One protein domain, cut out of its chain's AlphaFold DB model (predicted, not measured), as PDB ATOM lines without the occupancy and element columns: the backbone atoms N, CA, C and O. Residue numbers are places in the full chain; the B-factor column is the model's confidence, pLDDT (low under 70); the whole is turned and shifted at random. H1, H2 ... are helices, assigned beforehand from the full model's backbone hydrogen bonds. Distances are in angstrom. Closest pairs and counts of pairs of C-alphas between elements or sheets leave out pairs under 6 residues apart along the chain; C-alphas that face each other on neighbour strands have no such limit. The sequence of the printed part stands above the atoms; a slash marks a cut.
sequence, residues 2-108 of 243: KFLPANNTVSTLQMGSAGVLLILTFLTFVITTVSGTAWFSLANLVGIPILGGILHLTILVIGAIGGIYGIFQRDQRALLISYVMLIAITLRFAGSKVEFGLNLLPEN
ATOM      1  N   LYS A   2      14.182   6.682 -19.463       39.47
ATOM      2  CA  LYS A   2      13.226   6.870 -20.565       39.47
ATOM      3  C   LYS A   2      13.068   8.371 -20.780       39.47
ATOM      4  O   LYS A   2      12.537   9.047 -19.903       39.47
ATOM      5  N   PHE A   3      13.592   8.881 -21.890       50.84
ATOM      6  CA  PHE A   3      13.387  10.272 -22.283       50.84
ATOM      7  C   PHE A   3      11.897  10.496 -22.553       50.84
ATOM      8  O   PHE A   3      11.235   9.648 -23.162       50.84
ATOM      9  N   LEU A   4      11.360  11.601 -22.039       52.84
ATOM     10  CA  LEU A   4       9.998  12.020 -22.350       52.84
ATOM     11  C   LEU A   4       9.927  12.372 -23.847       52.84
ATOM     12  O   LEU A   4      10.888  12.932 -24.379       52.84
ATOM     13  N   PRO A   5       8.839  12.015 -24.547       54.16
ATOM     14  CA  PRO A   5       8.666  12.399 -25.942       54.16
ATOM     15  C   PRO A   5       8.623  13.925 -26.066       54.16
ATOM     16  O   PRO A   5       8.135  14.607 -25.165       54.16
ATOM     17  N   ALA A   6       9.124  14.449 -27.187       55.75
ATOM     18  CA  ALA A   6       9.108  15.879 -27.473       55.75
ATOM     19  C   ALA A   6       7.678  16.432 -27.349       55.75
ATOM     20  O   ALA A   6       6.742  15.927 -27.972       55.75
ATOM     21  N   ASN A   7       7.511  17.456 -26.514       65.88
ATOM     22  CA  ASN A   7       6.227  18.096 -26.294       65.88
ATOM     23  C   ASN A   7       5.976  19.132 -27.404       65.88
ATOM     24  O   ASN A   7       6.721  20.098 -27.555       65.88
ATOM     25  N   ASN A   8       4.886  18.972 -28.157       74.50
ATOM     26  CA  ASN A   8       4.528  19.876 -29.258       74.50
ATOM     27  C   ASN A   8       4.025  21.259 -28.797       74.50
ATOM     28  O   ASN A   8       3.702  22.099 -29.637       74.50
ATOM     29  N   THR A   9       3.986  21.523 -27.485       78.50
ATOM     30  CA  THR A   9       3.484  22.776 -26.893       78.50
ATOM     31  C   THR A   9       4.132  24.021 -27.504       78.50
ATOM     32  O   THR A   9       3.426  24.974 -27.825       78.50
ATOM     33  N   VAL A  10       5.452  24.021 -27.732       81.69
ATOM     34  CA  VAL A  10       6.140  25.183 -28.329       81.69
ATOM     35  C   VAL A  10       5.653  25.437 -29.757       81.69
ATOM     36  O   VAL A  10       5.365  26.578 -30.101       81.69
ATOM     37  N   SER A  11       5.489  24.386 -30.563       84.75
ATOM     38  CA  SER A  11       4.979  24.499 -31.935       84.75
ATOM     39  C   SER A  11       3.536  25.015 -31.962       84.75
ATOM     40  O   SER A  11       3.209  25.931 -32.717       84.75
ATOM     41  N   THR A  12       2.678  24.519 -31.064       86.81
ATOM     42  CA  THR A  12       1.304  25.022 -30.915       86.81
ATOM     43  C   THR A  12       1.280  26.504 -30.537       86.81
ATOM     44  O   THR A  12       0.503  27.269 -31.107       86.81
ATOM     45  N   LEU A  13       2.158  26.938 -29.626       87.56
ATOM     46  CA  LEU A  13       2.280  28.347 -29.248       87.56
ATOM     47  C   LEU A  13       2.826  29.212 -30.383       87.56
ATOM     48  O   LEU A  13       2.362  30.341 -30.545       87.56
ATOM     49  N   GLN A  14       3.758  28.697 -31.187       92.06
ATOM     50  CA  GLN A  14       4.266  29.387 -32.374       92.06
ATOM     51  C   GLN A  14       3.147  29.625 -33.393       92.06
ATOM     52  O   GLN A  14       2.940  30.761 -33.816       92.06
ATOM     53  N   MET A  15       2.357  28.596 -33.708       93.00
ATOM     54  CA  MET A  15       1.220  28.730 -34.626       93.00
ATOM     55  C   MET A  15       0.136  29.666 -34.078       93.00
ATOM     56  O   MET A  15      -0.356  30.528 -34.806       93.00
ATOM     57  N   GLY A  16      -0.204  29.549 -32.789       91.25
ATOM     58  CA  GLY A  16      -1.169  30.435 -32.136       91.25
ATOM     59  C   GLY A  16      -0.715  31.897 -32.137       91.25
ATOM     60  O   GLY A  16      -1.487  32.782 -32.502       91.25
ATOM     61  N   SER A  17       0.555  32.150 -31.808       93.31
ATOM     62  CA  SER A  17       1.133  33.501 -31.817       93.31
ATOM     63  C   SER A  17       1.166  34.098 -33.217       93.31
ATOM     64  O   SER A  17       0.868  35.276 -33.374       93.31
ATOM     65  N   ALA A  18       1.490  33.299 -34.239       95.50
ATOM     66  CA  ALA A  18       1.502  33.756 -35.626       95.50
ATOM     67  C   ALA A  18       0.092  34.130 -36.110       95.50
ATOM     68  O   ALA A  18      -0.084  35.172 -36.741       95.50
ATOM     69  N   GLY A  19      -0.921  33.327 -35.766       95.19
ATOM     70  CA  GLY A  19      -2.321  33.639 -36.065       95.19
ATOM     71  C   GLY A  19      -2.791  34.926 -35.381       95.19
ATOM     72  O   GLY A  19      -3.379  35.792 -36.028       95.19
ATOM     73  N   VAL A  20      -2.473  35.089 -34.094       94.62
ATOM     74  CA  VAL A  20      -2.782  36.315 -33.343       94.62
ATOM     75  C   VAL A  20      -2.059  37.528 -33.927       94.62
ATOM     76  O   VAL A  20      -2.684  38.568 -34.102       94.62
ATOM     77  N   LEU A  21      -0.781  37.399 -34.291       96.31
ATOM     78  CA  LEU A  21      -0.010  38.474 -34.916       96.31
ATOM     79  C   LEU A  21      -0.608  38.906 -36.260       96.31
ATOM     80  O   LEU A  21      -0.637  40.101 -36.550       96.31
ATOM     81  N   LEU A  22      -1.106  37.967 -37.069       96.06
ATOM     82  CA  LEU A  22      -1.782  38.281 -38.331       96.06
ATOM     83  C   LEU A  22      -3.028  39.131 -38.066       96.06
ATOM     84  O   LEU A  22      -3.157  40.223 -38.623       96.06
ATOM     85  N   ILE A  23      -3.908  38.670 -37.172       95.19
ATOM     86  CA  ILE A  23      -5.128  39.400 -36.800       95.19
ATOM     87  C   ILE A  23      -4.770  40.779 -36.242       95.19
ATOM     88  O   ILE A  23      -5.357  41.777 -36.647       95.19
ATOM     89  N   LEU A  24      -3.777  40.850 -35.358       93.44
ATOM     90  CA  LEU A  24      -3.320  42.093 -34.753       93.44
ATOM     91  C   LEU A  24      -2.764  43.067 -35.798       93.44
ATOM     92  O   LEU A  24      -3.103  44.245 -35.767       93.44
ATOM     93  N   THR A  25      -1.966  42.587 -36.750       93.81
ATOM     94  CA  THR A  25      -1.419  43.400 -37.851       93.81
ATOM     95  C   THR A  25      -2.543  43.939 -38.733       93.81
ATOM     96  O   THR A  25      -2.548  45.121 -39.074       93.81
ATOM     97  N   PHE A  26      -3.531  43.100 -39.055       91.81
ATOM     98  CA  PHE A  26      -4.708  43.509 -39.817       91.81
ATOM     99  C   PHE A  26      -5.542  44.554 -39.067       91.81
ATOM    100  O   PHE A  26      -5.867  45.597 -39.627       91.81
ATOM    101  N   LEU A  27      -5.844  44.318 -37.785       89.12
ATOM    102  CA  LEU A  27      -6.568  45.277 -36.951       89.12
ATOM    103  C   LEU A  27      -5.812  46.598 -36.842       89.12
ATOM    104  O   LEU A  27      -6.427  47.649 -36.967       89.12
ATOM    105  N   THR A  28      -4.490  46.550 -36.671       88.69
ATOM    106  CA  THR A  28      -3.642  47.748 -36.647       88.69
ATOM    107  C   THR A  28      -3.816  48.531 -37.941       88.69
ATOM    108  O   THR A  28      -4.205  49.688 -37.890       88.69
ATOM    109  N   PHE A  29      -3.638  47.884 -39.094       87.62
ATOM    110  CA  PHE A  29      -3.794  48.518 -40.404       87.62
ATOM    111  C   PHE A  29      -5.164  49.180 -40.604       87.62
ATOM    112  O   PHE A  29      -5.257  50.270 -41.160       87.62
ATOM    113  N   VAL A  30      -6.226  48.514 -40.156       83.38
ATOM    114  CA  VAL A  30      -7.602  49.001 -40.291       83.38
ATOM    115  C   VAL A  30      -7.877  50.175 -39.348       83.38
ATOM    116  O   VAL A  30      -8.569  51.124 -39.720       83.38
ATOM    117  N   ILE A  31      -7.347  50.114 -38.125       79.25
ATOM    118  CA  ILE A  31      -7.685  51.048 -37.052       79.25
ATOM    119  C   ILE A  31      -6.821  52.306 -37.084       79.25
ATOM    120  O   ILE A  31      -7.321  53.404 -36.833       79.25
ATOM    121  N   THR A  32      -5.529  52.177 -37.379       79.06
ATOM    122  CA  THR A  32      -4.588  53.287 -37.241       79.06
ATOM    123  C   THR A  32      -4.606  54.196 -38.463       79.06
ATOM    124  O   THR A  32      -4.359  53.775 -39.590       79.06
ATOM    125  N   THR A  33      -4.859  55.485 -38.238       78.75
ATOM    126  CA  THR A  33      -4.620  56.531 -39.236       78.75
ATOM    127  C   THR A  33      -3.189  57.025 -39.194       78.75
ATOM    128  O   THR A  33      -2.580  57.153 -38.133       78.75
ATOM    129  N   VAL A  34      -2.720  57.488 -40.348       80.62
ATOM    130  CA  VAL A  34      -1.493  58.281 -40.449       80.62
ATOM    131  C   VAL A  34      -1.664  59.645 -39.758       80.62
ATOM    132  O   VAL A  34      -0.742  60.126 -39.101       80.62
ATOM    133  N   SER A  35      -2.844  60.263 -39.853       76.19
ATOM    134  CA  SER A  35      -3.142  61.574 -39.265       76.19
ATOM    135  C   SER A  35      -2.971  61.588 -37.741       76.19
ATOM    136  O   SER A  35      -3.471  60.714 -37.036       76.19
ATOM    137  N   GLY A  36      -2.289  62.609 -37.213       74.19
ATOM    138  CA  GLY A  36      -2.078  62.789 -35.768       74.19
ATOM    139  C   GLY A  36      -0.934  61.972 -35.162       74.19
ATOM    140  O   GLY A  36      -0.818  61.917 -33.940       74.19
ATOM    141  N   THR A  37      -0.093  61.350 -35.983       84.69
ATOM    142  CA  THR A  37       1.084  60.586 -35.544       84.69
ATOM    143  C   THR A  37       2.366  61.421 -35.638       84.69
ATOM    144  O   THR A  37       2.433  62.398 -36.388       84.69
ATOM    145  N   ALA A  38       3.416  61.029 -34.907       85.69
ATOM    146  CA  ALA A  38       4.691  61.752 -34.905       85.69
ATOM    147  C   ALA A  38       5.334  61.835 -36.303       85.69
ATOM    148  O   ALA A  38       5.772  62.904 -36.725       85.69
ATOM    149  N   TRP A  39       5.342  60.730 -37.055       87.56
ATOM    150  CA  TRP A  39       5.900  60.696 -38.412       87.56
ATOM    151  C   TRP A  39       5.076  61.509 -39.416       87.56
ATOM    152  O   TRP A  39       5.654  62.072 -40.341       87.56
ATOM    153  N   PHE A  40       3.757  61.637 -39.232       86.31
ATOM    154  CA  PHE A  40       2.939  62.533 -40.053       86.31
ATOM    155  C   PHE A  40       3.274  64.005 -39.800       86.31
ATOM    156  O   PHE A  40       3.448  64.768 -40.748       86.31
ATOM    157  N   SER A  41       3.433  64.403 -38.536       85.00
ATOM    158  CA  SER A  41       3.860  65.763 -38.187       85.00
ATOM    159  C   SER A  41       5.241  66.094 -38.756       85.00
ATOM    160  O   SER A  41       5.423  67.171 -39.320       85.00
ATOM    161  N   LEU A  42       6.194  65.160 -38.673       86.56
ATOM    162  CA  LEU A  42       7.527  65.324 -39.263       86.56
ATOM    163  C   LEU A  42       7.475  65.411 -40.794       86.56
ATOM    164  O   LEU A  42       8.119  66.276 -41.378       86.56
ATOM    165  N   ALA A  43       6.679  64.563 -41.448       88.94
ATOM    166  CA  ALA A  43       6.505  64.592 -42.899       88.94
ATOM    167  C   ALA A  43       5.921  65.927 -43.390       88.94
ATOM    168  O   ALA A  43       6.382  66.476 -44.393       88.94
ATOM    169  N   ASN A  44       4.955  66.481 -42.652       86.75
ATOM    170  CA  ASN A  44       4.388  67.796 -42.942       86.75
ATOM    171  C   ASN A  44       5.393  68.928 -42.701       86.75
ATOM    172  O   ASN A  44       5.454  69.851 -43.507       86.75
ATOM    173  N   LEU A  45       6.215  68.846 -41.648       89.81
ATOM    174  CA  LEU A  45       7.273  69.828 -41.378       89.81
ATOM    175  C   LEU A  45       8.306  69.888 -42.515       89.81
ATOM    176  O   LEU A  45       8.765  70.964 -42.881       89.81
ATOM    177  N   VAL A  46       8.646  68.732 -43.088       90.94
ATOM    178  CA  VAL A  46       9.574  68.605 -44.226       90.94
ATOM    179  C   VAL A  46       8.905  68.978 -45.563       90.94
ATOM    180  O   VAL A  46       9.577  69.082 -46.586       90.94
ATOM    181  N   GLY A  47       7.589  69.216 -45.579       90.38
ATOM    182  CA  GLY A  47       6.838  69.595 -46.780       90.38
ATOM    183  C   GLY A  47       6.540  68.432 -47.733       90.38
ATOM    184  O   GLY A  47       6.179  68.671 -48.883       90.38
ATOM    185  N   ILE A  48       6.667  67.176 -47.281       90.94
ATOM    186  CA  ILE A  48       6.417  65.977 -48.097       90.94
ATOM    187  C   ILE A  48       5.404  65.062 -47.380       90.94
ATOM    188  O   ILE A  48       5.794  64.063 -46.770       90.94
ATOM    189  N   PRO A  49       4.089  65.344 -47.464       81.88
ATOM    190  CA  PRO A  49       3.058  64.629 -46.698       81.88
ATOM    191  C   PRO A  49       3.011  63.111 -46.938       81.88
ATOM    192  O   PRO A  49       2.719  62.338 -46.024       81.88
ATOM    193  N   ILE A  50       3.356  62.661 -48.151       86.62
ATOM    194  CA  ILE A  50       3.383  61.239 -48.536       86.62
ATOM    195  C   ILE A  50       4.354  60.430 -47.658       86.62
ATOM    196  O   ILE A  50       4.084  59.262 -47.362       86.62
ATOM    197  N   LEU A  51       5.444  61.044 -47.175       88.44
ATOM    198  CA  LEU A  51       6.401  60.371 -46.290       88.44
ATOM    199  C   LEU A  51       5.750  59.884 -44.995       88.44
ATOM    200  O   LEU A  51       6.141  58.838 -44.483       88.44
ATOM    201  N   GLY A  52       4.729  60.582 -44.492       87.50
ATOM    202  CA  GLY A  52       4.005  60.159 -43.297       87.50
ATOM    203  C   GLY A  52       3.342  58.796 -43.504       87.50
ATOM    204  O   GLY A  52       3.466  57.915 -42.658       87.50
ATOM    205  N   GLY A  53       2.697  58.589 -44.655       87.75
ATOM    206  CA  GLY A  53       2.063  57.311 -44.986       87.75
ATOM    207  C   GLY A  53       3.075  56.183 -45.180       87.75
ATOM    208  O   GLY A  53       2.887  55.087 -44.655       87.75
ATOM    209  N   ILE A  54       4.186  56.466 -45.866       91.06
ATOM    210  CA  ILE A  54       5.261  55.488 -46.083       91.06
ATOM    211  C   ILE A  54       5.871  55.045 -44.750       91.06
ATOM    212  O   ILE A  54       6.030  53.847 -44.512       91.06
ATOM    213  N   LEU A  55       6.182  55.991 -43.859       91.56
ATOM    214  CA  LEU A  55       6.724  55.686 -42.536       91.56
ATOM    215  C   LEU A  55       5.728  54.884 -41.694       91.56
ATOM    216  O   LEU A  55       6.124  53.902 -41.071       91.56
ATOM    217  N   HIS A  56       4.441  55.235 -41.737       90.62
ATOM    218  CA  HIS A  56       3.391  54.504 -41.027       90.62
ATOM    219  C   HIS A  56       3.340  53.024 -41.430       90.62
ATOM    220  O   HIS A  56       3.403  52.136 -40.579       90.62
ATOM    221  N   LEU A  57       3.293  52.753 -42.738       92.38
ATOM    222  CA  LEU A  57       3.277  51.387 -43.265       92.38
ATOM    223  C   LEU A  57       4.589  50.655 -42.988       92.38
ATOM    224  O   LEU A  57       4.578  49.463 -42.699       92.38
ATOM    225  N   THR A  58       5.718  51.361 -43.019       94.50
ATOM    226  CA  THR A  58       7.024  50.774 -42.700       94.50
ATOM    227  C   THR A  58       7.075  50.300 -41.248       94.50
ATOM    228  O   THR A  58       7.505  49.176 -40.997       94.50
ATOM    229  N   ILE A  59       6.581  51.098 -40.294       94.19
ATOM    230  CA  ILE A  59       6.492  50.703 -38.879       94.19
ATOM    231  C   ILE A  59       5.620  49.449 -38.734       94.19
ATOM    232  O   ILE A  59       6.030  48.497 -38.068       94.19
ATOM    233  N   LEU A  60       4.460  49.409 -39.403       94.44
ATOM    234  CA  LEU A  60       3.575  48.240 -39.391       94.44
ATOM    235  C   LEU A  60       4.287  46.986 -39.911       94.44
ATOM    236  O   LEU A  60       4.245  45.933 -39.276       94.44
ATOM    237  N   VAL A  61       4.960  47.104 -41.057       96.12
ATOM    238  CA  VAL A  61       5.666  45.997 -41.711       96.12
ATOM    239  C   VAL A  61       6.828  45.501 -40.853       96.12
ATOM    240  O   VAL A  61       6.979  44.292 -40.691       96.12
ATOM    241  N   ILE A  62       7.616  46.395 -40.247       96.19
ATOM    242  CA  ILE A  62       8.684  46.010 -39.312       96.19
ATOM    243  C   ILE A  62       8.087  45.292 -38.095       96.19
ATOM    244  O   ILE A  62       8.620  44.268 -37.671       96.19
ATOM    245  N   GLY A  63       6.963  45.784 -37.566       94.56
ATOM    246  CA  GLY A  63       6.238  45.140 -36.472       94.56
ATOM    247  C   GLY A  63       5.805  43.712 -36.809       94.56
ATOM    248  O   GLY A  63       6.057  42.787 -36.032       94.56
ATOM    249  N   ALA A  64       5.222  43.517 -37.992       96.44
ATOM    250  CA  ALA A  64       4.757  42.218 -38.468       96.44
ATOM    251  C   ALA A  64       5.915  41.252 -38.771       96.44
ATOM    252  O   ALA A  64       5.935  40.131 -38.264       96.44
ATOM    253  N   ILE A  65       6.913  41.682 -39.552       96.75
ATOM    254  CA  ILE A  65       8.063  40.845 -39.929       96.75
ATOM    255  C   ILE A  65       8.901  40.494 -38.698       96.75
ATOM    256  O   ILE A  65       9.259  39.329 -38.518       96.75
ATOM    257  N   GLY A  66       9.179  41.470 -37.828       93.62
ATOM    258  CA  GLY A  66       9.894  41.242 -36.573       93.62
ATOM    259  C   GLY A  66       9.167  40.243 -35.674       93.62
ATOM    260  O   GLY A  66       9.803  39.385 -35.067       93.62
ATOM    261  N   GLY A  67       7.832  40.290 -35.656       94.06
ATOM    262  CA  GLY A  67       7.013  39.351 -34.897       94.06
ATOM    263  C   GLY A  67       7.063  37.937 -35.463       94.06
ATOM    264  O   GLY A  67       7.332  36.994 -34.724       94.06
ATOM    265  N   ILE A  68       6.889  37.779 -36.780       96.50
ATOM    266  CA  ILE A  68       6.992  36.479 -37.461       96.50
ATOM    267  C   ILE A  68       8.378  35.873 -37.223       96.50
ATOM    268  O   ILE A  68       8.489  34.729 -36.778       96.50
ATOM    269  N   TYR A  69       9.438  36.649 -37.464       95.62
ATOM    270  CA  TYR A  69      10.808  36.199 -37.243       95.62
ATOM    271  C   TYR A  69      11.037  35.810 -35.776       95.62
ATOM    272  O   TYR A  69      11.531  34.719 -35.502       95.62
ATOM    273  N   GLY A  70      10.615  36.655 -34.832       92.25
ATOM    274  CA  GLY A  70      10.747  36.410 -33.397       92.25
ATOM    275  C   GLY A  70       9.996  35.168 -32.912       92.25
ATOM    276  O   GLY A  70      10.533  34.407 -32.112       92.25
ATOM    277  N   ILE A  71       8.796  34.904 -33.436       94.19
ATOM    278  CA  ILE A  71       8.008  33.701 -33.130       94.19
ATOM    279  C   ILE A  71       8.742  32.439 -33.589       94.19
ATOM    280  O   ILE A  71       8.919  31.501 -32.804       94.19
ATOM    281  N   PHE A  72       9.158  32.388 -34.857       93.19
ATOM    282  CA  PHE A  72       9.702  31.162 -35.444       93.19
ATOM    283  C   PHE A  72      11.143  30.896 -35.020       93.19
ATOM    284  O   PHE A  72      11.464  29.758 -34.677       93.19
ATOM    285  N   GLN A  73      11.971  31.940 -34.950       91.94
ATOM    286  CA  GLN A  73      13.360  31.842 -34.491       91.94
ATOM    287  C   GLN A  73      13.493  31.873 -32.970       91.94
ATOM    288  O   GLN A  73      14.582  31.643 -32.448       91.94
ATOM    289  N   ARG A  74      12.388  32.120 -32.254       89.38
ATOM    290  CA  ARG A  74      12.343  32.194 -30.787       89.38
ATOM    291  C   ARG A  74      13.308  33.255 -30.247       89.38
ATOM    292  O   ARG A  74      13.908  33.086 -29.188       89.38
ATOM    293  N   ASP A  75      13.452  34.349 -30.993       88.69
ATOM    294  CA  ASP A  75      14.346  35.454 -30.662       88.69
ATOM    295  C   ASP A  75      13.589  36.552 -29.907       88.69
ATOM    296  O   ASP A  75      12.735  37.256 -30.455       88.69
ATOM    297  N   GLN A  76      13.954  36.732 -28.637       86.12
ATOM    298  CA  GLN A  76      13.396  37.762 -27.768       86.12
ATOM    299  C   GLN A  76      13.643  39.182 -28.300       86.12
ATOM    300  O   GLN A  76      12.819  40.068 -28.078       86.12
ATOM    301  N   ARG A  77      14.756  39.425 -29.005       88.62
ATOM    302  CA  ARG A  77      15.089  40.760 -29.528       88.62
ATOM    303  C   ARG A  77      14.164  41.144 -30.677       88.62
ATOM    304  O   ARG A  77      13.629  42.248 -30.685       88.62
ATOM    305  N   ALA A  78      13.930  40.224 -31.608       89.75
ATOM    306  CA  ALA A  78      12.992  40.434 -32.705       89.75
ATOM    307  C   ALA A  78      11.542  40.594 -32.216       89.75
ATOM    308  O   ALA A  78      10.825  41.479 -32.690       89.75
ATOM    309  N   LEU A  79      11.136  39.815 -31.205       89.00
ATOM    310  CA  LEU A  79       9.845  39.994 -30.534       89.00
ATOM    311  C   LEU A  79       9.724  41.379 -29.884       89.00
ATOM    312  O   LEU A  79       8.709  42.046 -30.057       89.00
ATOM    313  N   LEU A  80      10.770  41.861 -29.206       87.19
ATOM    314  CA  LEU A  80      10.774  43.207 -28.630       87.19
ATOM    315  C   LEU A  80      10.606  44.291 -29.703       87.19
ATOM    316  O   LEU A  80       9.816  45.213 -29.511       87.19
ATOM    317  N   ILE A  81      11.302  44.170 -30.840       89.06
ATOM    318  CA  ILE A  81      11.127  45.085 -31.979       89.06
ATOM    319  C   ILE A  81       9.664  45.076 -32.435       89.06
ATOM    320  O   ILE A  81       9.075  46.139 -32.614       89.06
ATOM    321  N   SER A  82       9.059  43.892 -32.562       92.31
ATOM    322  CA  SER A  82       7.645  43.754 -32.918       92.31
ATOM    323  C   SER A  82       6.728  44.498 -31.947       92.31
ATOM    324  O   SER A  82       5.887  45.284 -32.380       92.31
ATOM    325  N   TYR A  83       6.927  44.314 -30.640       88.50
ATOM    326  CA  TYR A  83       6.106  44.954 -29.609       88.50
ATOM    327  C   TYR A  83       6.227  46.470 -29.660       88.50
ATOM    328  O   TYR A  83       5.218  47.171 -29.664       88.50
ATOM    329  N   VAL A  84       7.459  46.974 -29.732       88.56
ATOM    330  CA  VAL A  84       7.726  48.412 -29.775       88.56
ATOM    331  C   VAL A  84       7.079  49.032 -31.006       88.56
ATOM    332  O   VAL A  84       6.435  50.065 -30.877       88.56
ATOM    333  N   MET A  85       7.184  48.398 -32.174       91.44
ATOM    334  CA  MET A  85       6.589  48.921 -33.407       91.44
ATOM    335  C   MET A  85       5.057  48.886 -33.379       91.44
ATOM    336  O   MET A  85       4.425  49.871 -33.757       91.44
ATOM    337  N   LEU A  86       4.454  47.799 -32.882       86.56
ATOM    338  CA  LEU A  86       2.996  47.670 -32.757       86.56
ATOM    339  C   LEU A  86       2.400  48.617 -31.710       86.56
ATOM    340  O   LEU A  86       1.275  49.071 -31.880       86.56
ATOM    341  N   ILE A  87       3.147  48.960 -30.660       85.75
ATOM    342  CA  ILE A  87       2.749  50.012 -29.720       85.75
ATOM    343  C   ILE A  87       2.941  51.383 -30.375       85.75
ATOM    344  O   ILE A  87       2.013  52.190 -30.398       85.75
ATOM    345  N   ALA A  88       4.119  51.648 -30.944       85.50
ATOM    346  CA  ALA A  88       4.475  52.946 -31.506       85.50
ATOM    347  C   ALA A  88       3.496  53.401 -32.590       85.50
ATOM    348  O   ALA A  88       3.103  54.564 -32.590       85.50
ATOM    349  N   ILE A  89       3.055  52.493 -33.466       85.38
ATOM    350  CA  ILE A  89       2.106  52.813 -34.540       85.38
ATOM    351  C   ILE A  89       0.736  53.288 -34.029       85.38
ATOM    352  O   ILE A  89       0.055  54.042 -34.720       85.38
ATOM    353  N   THR A  90       0.356  52.898 -32.809       79.81
ATOM    354  CA  THR A  90      -0.890  53.346 -32.166       79.81
ATOM    355  C   THR A  90      -0.755  54.650 -31.390       79.81
ATOM    356  O   THR A  90      -1.768  55.244 -31.017       79.81
ATOM    357  N   LEU A  91       0.470  55.130 -31.155       77.44
ATOM    358  CA  LEU A  91       0.687  56.390 -30.455       77.44
ATOM    359  C   LEU A  91       0.246  57.560 -31.338       77.44
ATOM    360  O   LEU A  91       0.790  57.803 -32.419       77.44
ATOM    361  N   ARG A  92      -0.729  58.319 -30.839       73.81
ATOM    362  CA  ARG A  92      -1.317  59.471 -31.522       73.81
ATOM    363  C   ARG A  92      -1.373  60.671 -30.581       73.81
ATOM    364  O   ARG A  92      -1.564  60.518 -29.376       73.81
ATOM    365  N   PHE A  93      -1.204  61.874 -31.127       59.53
ATOM    366  CA  PHE A  93      -1.308  63.110 -30.357       59.53
ATOM    367  C   PHE A  93      -2.741  63.332 -29.859       59.53
ATOM    368  O   PHE A  93      -3.709  63.183 -30.606       59.53
ATOM    369  N   ALA A  94      -2.848  63.749 -28.595       45.06
ATOM    370  CA  ALA A  94      -4.078  63.811 -27.802       45.06
ATOM    371  C   ALA A  94      -5.230  64.659 -28.383       45.06
ATOM    372  O   ALA A  94      -6.371  64.488 -27.964       45.06
ATOM    373  N   GLY A  95      -4.949  65.564 -29.326       38.22
ATOM    374  CA  GLY A  95      -5.944  66.439 -29.961       38.22
ATOM    375  C   GLY A  95      -6.505  65.925 -31.289       38.22
ATOM    376  O   GLY A  95      -7.254  66.631 -31.958       38.22
ATOM    377  N   SER A  96      -6.116  64.728 -31.723       48.09
ATOM    378  CA  SER A  96      -6.546  64.190 -33.008       48.09
ATOM    379  C   SER A  96      -7.846  63.403 -32.828       48.09
ATOM    380  O   SER A  96      -7.865  62.418 -32.091       48.09
ATOM    381  N   LYS A  97      -8.938  63.843 -33.476       48.44
ATOM    382  CA  LYS A  97     -10.212  63.099 -33.505       48.44
ATOM    383  C   LYS A  97      -9.941  61.657 -33.922       48.44
ATOM    384  O   LYS A  97      -9.090  61.454 -34.782       48.44
ATOM    385  N   VAL A  98     -10.652  60.682 -33.351       49.78
ATOM    386  CA  VAL A  98     -10.544  59.261 -33.728       49.78
ATOM    387  C   VAL A  98     -11.125  59.057 -35.131       49.78
ATOM    388  O   VAL A  98     -12.203  58.518 -35.330       49.78
ATOM    389  N   GLU A  99     -10.422  59.570 -36.126       54.47
ATOM    390  CA  GLU A  99     -10.585  59.198 -37.518       54.47
ATOM    391  C   GLU A  99      -9.861  57.870 -37.687       54.47
ATOM    392  O   GLU A  99      -8.778  57.686 -37.116       54.47
ATOM    393  N   PHE A 100     -10.484  56.946 -38.411       54.41
ATOM    394  CA  PHE A 100      -9.928  55.637 -38.716       54.41
ATOM    395  C   PHE A 100      -9.303  55.627 -40.118       54.41
ATOM    396  O   PHE A 100      -9.682  56.415 -40.982       54.41
ATOM    397  N   GLY A 101      -8.317  54.748 -40.331       53.56
ATOM    398  CA  GLY A 101      -7.454  54.740 -41.523       53.56
ATOM    399  C   GLY A 101      -8.176  54.483 -42.844       53.56
ATOM    400  O   GLY A 101      -7.704  54.915 -43.895       53.56
ATOM    401  N   LEU A 102      -9.320  53.798 -42.798       58.28
ATOM    402  CA  LEU A 102     -10.091  53.395 -43.969       58.28
ATOM    403  C   LEU A 102     -11.543  53.878 -43.845       58.28
ATOM    404  O   LEU A 102     -12.229  53.516 -42.891       58.28
ATOM    405  N   ASN A 103     -12.056  54.553 -44.882       56.91
ATOM    406  CA  ASN A 103     -13.490  54.874 -45.069       56.91
ATOM    407  C   ASN A 103     -14.406  53.630 -45.162       56.91
ATOM    408  O   ASN A 103     -15.592  53.748 -45.447       56.91
ATOM    409  N   LEU A 104     -13.856  52.427 -44.981       54.44
ATOM    410  CA  LEU A 104     -14.571  51.155 -45.023       54.44
ATOM    411  C   LEU A 104     -15.168  50.763 -43.659       54.44
ATOM    412  O   LEU A 104     -15.876  49.761 -43.562       54.44
ATOM    413  N   LEU A 105     -14.837  51.497 -42.596       60.69
ATOM    414  CA  LEU A 105     -15.306  51.191 -41.251       60.69
ATOM    415  C   LEU A 105     -16.678  51.806 -40.969       60.69
ATOM    416  O   LEU A 105     -16.981  52.883 -41.479       60.69
ATOM    417  N   PRO A 106     -17.506  51.160 -40.129       61.66
ATOM    418  CA  PRO A 106     -18.785  51.728 -39.739       61.66
ATOM    419  C   PRO A 106     -18.572  53.092 -39.071       61.66
ATOM    420  O   PRO A 106     -17.783  53.212 -38.133       61.66
ATOM    421  N   GLU A 107     -19.332  54.102 -39.496       65.81
ATOM    422  CA  GLU A 107     -19.385  55.414 -38.826       65.81
ATOM    423  C   GLU A 107     -19.980  55.324 -37.408       65.81
ATOM    424  O   GLU A 107     -19.941  56.278 -36.636       65.81
ATOM    425  N   ASN A 108     -20.522  54.159 -37.040       75.19
ATOM    426  CA  ASN A 108     -21.060  53.894 -35.718       75.19
ATOM    427  C   ASN A 108     -19.943  53.864 -34.655       75.19
ATOM    428  O   ASN A 108     -19.131  52.935 -34.613       75.19
TER     429      ASN A 108
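AT A GLANCE: This is residues 2 to 108 of the 243 residues of an uncharacterized protein of Candidatus Poseidoniales archaeon (UniProt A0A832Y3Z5). Two long helices, H1 and H3, lie side by side and run opposite ways; H4 folds back along H3, and short H2 folds over residues 50 to 56 of H3. Residues 2 to 9 stick out as a free arm that adds to the length, and residues 89 to 108 form a tail with no named element. The printed part has 107 residues, with four named helices in the order H1, H2, H3, H4 and no named strand: all helix. It is loose, with a radius of gyration of the C-alphas of 17.5 A, and spans 67 by 33 by 21 A.

HOW THE PARTS SIT: Start at H1, residues 9 to 31, and look across to the hub, H3, residues 50 to 73: they touch, closest at the C-alphas of Gln 14 and Ile 71, 5.8 A apart, at a shallow tilt of 9 degrees. H2, residues 38 to 45, forms a hairpin with H3, touching its residues 50 to 56 alone; the closest C-alphas, of Phe 40 and Gly 52, are 4.2 A apart. H4, residues 76 to 88, forms another hairpin with H3 at a shallow tilt of 31 degrees; the closest C-alphas, of Gly 63 and Ser 82, are 4.1 A apart. H1 and H4 are close but not clearly touching, with the C-alphas of Thr 28 and Leu 86 at 7.7 A. H2 is apart from H1 and H4. In H1, H2, H3 and H4 every O i to N i+4 pair is within hydrogen-bond range.

IN THESE COORDINATES: Find C-alpha 9 at (3.484, 22.776, -26.893); from there H1 runs 32.1 A to C-alpha 31. H3 runs 34.1 A from C-alpha 50, and H4 18.0 A to C-alpha 88 at (4.475, 52.946, -31.506).

THE WHOLE: The printed part has no cut and no long link. Without the free arm, the body spans 46 by 34 by 21 A. The pLDDT is under 70 at residues 2 to 7 and 93 to 107.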